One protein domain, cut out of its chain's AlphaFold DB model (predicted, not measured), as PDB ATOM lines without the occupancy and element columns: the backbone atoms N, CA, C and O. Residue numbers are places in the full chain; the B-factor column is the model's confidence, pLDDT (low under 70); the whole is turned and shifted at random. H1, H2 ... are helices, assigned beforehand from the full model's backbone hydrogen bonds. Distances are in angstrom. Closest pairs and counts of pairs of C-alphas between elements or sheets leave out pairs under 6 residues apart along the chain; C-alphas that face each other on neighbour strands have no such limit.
ATOM      1  N   HIS A 228      -6.072  24.615   5.616       72.69
ATOM      2  CA  HIS A 228      -4.729  24.263   6.093       72.69
ATOM      3  C   HIS A 228      -3.574  24.759   5.199       72.69
ATOM      4  O   HIS A 228      -2.530  25.152   5.716       72.69
ATOM      5  N   GLU A 229      -3.759  24.813   3.876       68.00
ATOM      6  CA  GLU A 229      -2.734  25.271   2.929       68.00
ATOM      7  C   GLU A 229      -2.467  26.790   2.995       68.00
ATOM      8  O   GLU A 229      -1.315  27.234   2.936       68.00
ATOM      9  N   GLU A 230      -3.504  27.611   3.168       65.56
ATOM     10  CA  GLU A 230      -3.366  29.071   3.245       65.56
ATOM     11  C   GLU A 230      -2.876  29.520   4.628       65.56
ATOM     12  O   GLU A 230      -2.058  30.441   4.736       65.56
ATOM     13  N   LEU A 231      -3.269  28.797   5.684       67.19
ATOM     14  CA  LEU A 231      -2.723  28.989   7.027       67.19
ATOM     15  C   LEU A 231      -1.225  28.658   7.077       67.19
ATOM     16  O   LEU A 231      -0.448  29.443   7.621       67.19
ATOM     17  N   LEU A 232      -0.809  27.548   6.458       74.44
ATOM     18  CA  LEU A 232       0.600  27.164   6.392       74.44
ATOM     19  C   LEU A 232       1.430  28.265   5.713       74.44
ATOM     20  O   LEU A 232       2.484  28.647   6.220       74.44
ATOM     21  N   ARG A 233       0.920  28.869   4.631       74.44
ATOM     22  CA  ARG A 233       1.557  30.028   3.979       74.44
ATOM     23  C   ARG A 233       1.654  31.247   4.906       74.44
ATOM     24  O   ARG A 233       2.674  31.942   4.885       74.44
ATOM     25  N   ALA A 234       0.630  31.510   5.716       77.38
ATOM     26  CA  ALA A 234       0.623  32.613   6.675       77.38
ATOM     27  C   ALA A 234       1.609  32.396   7.837       77.38
ATOM     28  O   ALA A 234       2.311  33.333   8.224       77.38
ATOM     29  N   ASP A 235       1.721  31.171   8.353       79.25
ATOM     30  CA  ASP A 235       2.684  30.837   9.405       79.25
ATOM     31  C   ASP A 235       4.125  30.862   8.881       79.25
ATOM     32  O   ASP A 235       4.979  31.486   9.510       79.25
ATOM     33  N   LEU A 236       4.387  30.339   7.676       78.06
ATOM     34  CA  LEU A 236       5.685  30.499   7.002       78.06
ATOM     35  C   LEU A 236       6.049  31.976   6.790       78.06
ATOM     36  O   LEU A 236       7.212  32.351   6.928       78.06
ATOM     37  N   CYS A 237       5.076  32.830   6.465       79.31
ATOM     38  CA  CYS A 237       5.289  34.272   6.346       79.31
ATOM     39  C   CYS A 237       5.652  34.900   7.702       79.31
ATOM     40  O   CYS A 237       6.640  35.635   7.804       79.31
ATOM     41  N   ARG A 238       4.895  34.573   8.755       80.06
ATOM     42  CA  ARG A 238       5.141  35.060  10.117       80.06
ATOM     43  C   ARG A 238       6.515  34.636  10.623       80.06
ATOM     44  O   ARG A 238       7.227  35.462  11.195       80.06
ATOM     45  N   ASP A 239       6.908  33.399  10.346       83.06
ATOM     46  CA  ASP A 239       8.225  32.898  10.701       83.06
ATOM     47  C   ASP A 239       9.304  33.609   9.891       83.06
ATOM     48  O   ASP A 239      10.208  34.167  10.504       83.06
ATOM     49  N   LYS A 240       9.169  33.721   8.565       80.12
ATOM     50  CA  LYS A 240      10.158  34.341   7.663       80.12
ATOM     51  C   LYS A 240      10.503  35.798   7.999       80.12
ATOM     52  O   LYS A 240      11.657  36.188   7.832       80.12
ATOM     53  N   PHE A 241       9.546  36.595   8.484       77.62
ATOM     54  CA  PHE A 241       9.782  37.997   8.877       77.62
ATOM     55  C   PHE A 241       9.995  38.204  10.380       77.62
ATOM     56  O   PHE A 241      10.266  39.324  10.821       77.62
ATOM     57  N   SER A 242       9.894  37.148  11.186       83.88
ATOM     58  CA  SER A 242      10.243  37.222  12.602       83.88
ATOM     59  C   SER A 242      11.748  37.457  12.781       83.88
ATOM     60  O   SER A 242      12.555  37.124  11.915       83.88
ATOM     61  N   LYS A 243      12.164  37.978  13.942       86.88
ATOM     62  CA  LYS A 243      13.591  38.141  14.279       86.88
ATOM     63  C   LYS A 243      14.365  36.824  14.105       86.88
ATOM     64  O   LYS A 243      15.475  36.834  13.590       86.88
ATOM     65  N   CYS A 244      13.744  35.704  14.468       87.94
ATOM     66  CA  CYS A 244      14.285  34.367  14.259       87.94
ATOM     67  C   CYS A 244      14.344  33.959  12.780       87.94
ATOM     68  O   CYS A 244      15.364  33.424  12.359       87.94
ATOM     69  N   GLY A 245      13.321  34.240  11.970       87.00
ATOM     70  CA  GLY A 245      13.335  33.895  10.543       87.00
ATOM     71  C   GLY A 245      14.220  34.780   9.683       87.00
ATOM     72  O   GLY A 245      14.792  34.291   8.713       87.00
ATOM     73  N   VAL A 246      14.418  36.043  10.058       87.44
ATOM     74  CA  VAL A 246      15.410  36.911   9.409       87.44
ATOM     75  C   VAL A 246      16.817  36.386   9.695       87.44
ATOM     76  O   VAL A 246      17.610  36.233   8.767       87.44
ATOM     77  N   LEU A 247      17.109  36.029  10.952       87.56
ATOM     78  CA  LEU A 247      18.397  35.441  11.334       87.56
ATOM     79  C   LEU A 247      18.611  34.079  10.658       87.56
ATOM     80  O   LEU A 247      19.685  33.831  10.105       87.56
ATOM     81  N   ALA A 248      17.568  33.251  10.588       84.88
ATOM     82  CA  ALA A 248      17.603  31.981   9.874       84.88
ATOM     83  C   ALA A 248      17.858  32.156   8.369       84.88
ATOM     84  O   ALA A 248      18.748  31.511   7.814       84.88
ATOM     85  N   SER A 249      17.160  33.095   7.725       84.19
ATOM     86  CA  SER A 249      17.322  33.408   6.296       84.19
ATOM     87  C   SER A 249      18.690  34.014   5.974       84.19
ATOM     88  O   SER A 249      19.187  33.864   4.862       84.19
ATOM     89  N   SER A 250      19.317  34.686   6.944       88.19
ATOM     90  CA  SER A 250      20.668  35.244   6.815       88.19
ATOM     91  C   SER A 250      21.796  34.233   7.081       88.19
ATOM     92  O   SER A 250      22.965  34.608   7.057       88.19
ATOM     93  N   GLY A 251      21.471  32.960   7.335       87.62
ATOM     94  CA  GLY A 251      22.460  31.901   7.566       87.62
ATOM     95  C   GLY A 251      23.028  31.853   8.989       87.62
ATOM     96  O   GLY A 251      23.934  31.071   9.262       87.62
ATOM     97  N   LEU A 252      22.477  32.631   9.925       87.56
ATOM     98  CA  LEU A 252      22.903  32.664  11.330       87.56
ATOM     99  C   LEU A 252      22.280  31.541  12.175       87.56
ATOM    100  O   LEU A 252      22.403  31.552  13.396       87.56
ATOM    101  N   CYS A 253      21.633  30.546  11.558       86.69
ATOM    102  CA  CYS A 253      20.926  29.492  12.286       86.69
ATOM    103  C   CYS A 253      21.783  28.758  13.319       86.69
ATOM    104  O   CYS A 253      21.264  28.403  14.367       86.69
ATOM    105  N   GLN A 254      23.087  28.584  13.094       85.62
ATOM    106  CA  GLN A 254      23.955  27.903  14.060       85.62
ATOM    107  C   GLN A 254      24.115  28.665  15.384       85.62
ATOM    108  O   GLN A 254      24.234  28.034  16.431       85.62
ATOM    109  N   SER A 255      24.081  30.001  15.368       84.75
ATOM    110  CA  SER A 255      24.221  30.809  16.586       84.75
ATOM    111  C   SER A 255      22.894  31.033  17.310       84.75
ATOM    112  O   SER A 255      22.889  31.320  18.505       84.75
ATOM    113  N   VAL A 256      21.763  30.875  16.611       84.50
ATOM    114  CA  VAL A 256      20.423  31.112  17.171       84.50
ATOM    115  C   VAL A 256      19.561  29.859  17.285       84.50
ATOM    116  O   VAL A 256      18.441  29.960  17.774       84.50
ATOM    117  N   ALA A 257      20.056  28.681  16.891       81.00
ATOM    118  CA  ALA A 257      19.296  27.427  16.856       81.00
ATOM    119  C   ALA A 257      18.591  27.109  18.183       81.00
ATOM    120  O   ALA A 257      17.443  26.680  18.170       81.00
ATOM    121  N   ALA A 258      19.233  27.382  19.324       82.38
ATOM    122  CA  ALA A 258      18.647  27.136  20.642       82.38
ATOM    123  C   ALA A 258      17.441  28.046  20.953       82.38
ATOM    124  O   ALA A 258      16.511  27.627  21.633       82.38
ATOM    125  N   ALA A 259      17.434  29.282  20.443       82.44
ATOM    126  CA  ALA A 259      16.361  30.256  20.669       82.44
ATOM    127  C   ALA A 259      15.334  30.308  19.520       82.44
ATOM    128  O   ALA A 259      14.214  30.776  19.707       82.44
ATOM    129  N   CYS A 260      15.716  29.836  18.332       86.69
ATOM    130  CA  CYS A 260      14.977  29.962  17.078       86.69
ATOM    131  C   CYS A 260      14.847  28.610  16.349       86.69
ATOM    132  O   CYS A 260      14.852  28.571  15.119       86.69
ATOM    133  N   ALA A 261      14.728  27.504  17.097       84.19
ATOM    134  CA  ALA A 261      14.714  26.136  16.567       84.19
ATOM    135  C   ALA A 261      13.696  25.947  15.431       84.19
ATOM    136  O   ALA A 261      14.054  25.477  14.355       84.19
ATOM    137  N   ARG A 262      12.462  26.437  15.622       81.62
ATOM    138  CA  ARG A 262      11.390  26.381  14.613       81.62
ATOM    139  C   ARG A 262      11.749  27.078  13.299       81.62
ATOM    140  O   ARG A 262      11.576  26.498  12.236       81.62
ATOM    141  N   SER A 263      12.295  28.295  13.358       84.81
ATOM    142  CA  SER A 263      12.677  29.050  12.153       84.81
ATOM    143  C   SER A 263      13.908  28.473  11.445       84.81
ATOM    144  O   SER A 263      14.126  28.767  10.275       84.81
ATOM    145  N   CYS A 264      14.701  27.656  12.145       86.56
ATOM    146  CA  CYS A 264      15.895  26.993  11.624       86.56
ATOM    147  C   CYS A 264      15.668  25.540  11.180       86.56
ATOM    148  O   CYS A 264      16.634  24.859  10.846       86.56
ATOM    149  N   GLY A 265      14.416  25.066  11.157       79.38
ATOM    150  CA  GLY A 265      14.082  23.701  10.736       79.38
ATOM    151  C   GLY A 265      14.403  22.624  11.779       79.38
ATOM    152  O   GLY A 265      14.545  21.460  11.419       79.38
ATOM    153  N   GLY A 266      14.542  23.001  13.053       76.31
ATOM    154  CA  GLY A 266      14.610  22.054  14.162       76.31
ATOM    155  C   GLY A 266      13.231  21.453  14.440       76.31
ATOM    156  O   GLY A 266      12.266  22.203  14.606       76.31
ATOM    157  N   CYS A 267      13.162  20.121  14.459       58.53
ATOM    158  CA  CYS A 267      11.984  19.339  14.839       58.53
ATOM    159  C   CYS A 267      11.823  19.251  16.358       58.53
ATOM    160  O   CYS A 267      12.859  19.135  17.051       58.53
TER     161      CYS A 267
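What this domain is: This is residues 228 to 267 of the 267 residues of the protein "ShKT domain-containing protein" of Bos indicus x Bos taurus (UniProt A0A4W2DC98). A straight helical arm, H1, leads into a small compact head made of the short helices H2 and H3 and a last stretch, residues 257 to 267, that folds back from H3 toward H2 and holds no named element. H1 and H2 meet in a corner at nearly a right angle, and the first part of H1, residues 228 to 235, sticks out from the head. The printed part has 40 residues with three named helices, in the order H1, H2, H3 along the chain, and no named strand; its class is all helix. The whole is compact, with a radius of gyration of the C-alphas of 10.2 A, yet elongated by its arm, with spans of 31 by 19 by 13 A.

Where its parts are: H1 is residues 228 to 241, 20.2 A from first to last C-alpha, and it begins with C-alpha 228 at (-4.729, 24.263, 6.093). After Ser 242 comes H2, residues 243 to 249, 10.0 A from first to last C-alpha, with C-alpha 243 at (13.591, 38.141, 14.279). Residues 250 to 252 lie before H3, which is residues 253 to 256 and ends with C-alpha 256 at (20.423, 31.112, 17.171). A short helical run at residues 262 to 264 bears no name.

How they stand to each other: H1 and H2 touch only at the corner by their link, and only just, with 3 pairs of C-alphas within 8 A. On the side of H1, residues 239 to 240 alone take part. The closest C-alphas of the two, those of Asp 239 and Gly 245, are 5.2 A apart. Their lines stand about perpendicular, at 84 degrees. H2 and H3 touch, with 4 pairs of C-alphas within 8 A, and their closest C-alphas, those of Leu 247 and Cys 253, are 6.5 A apart. H1 and H3 are apart. In H1 and H2 every O i to N i+4 pair is within hydrogen-bond range; H3 is too short for such a pair, and its one O i to N i+3 pair is within range.

The domain as a whole: The two C-alphas farthest apart are those of His 228 and Ser 255, at 31.5 A, while the C-alphas of His 228 and Cys 267, the chain's last residue, are 19.5 A apart. Residues 228 to 235 stand free, and the body without them, 32 residues, spans 21 by 19 by 11 A with a radius of gyration of 7.9 A. The printed part has no cut, and the links from H1 to H2 and from H2 to H3 are tight. The mean pLDDT of the printed part is 80.9; residues 229 to 231 and residue 267 are under 70.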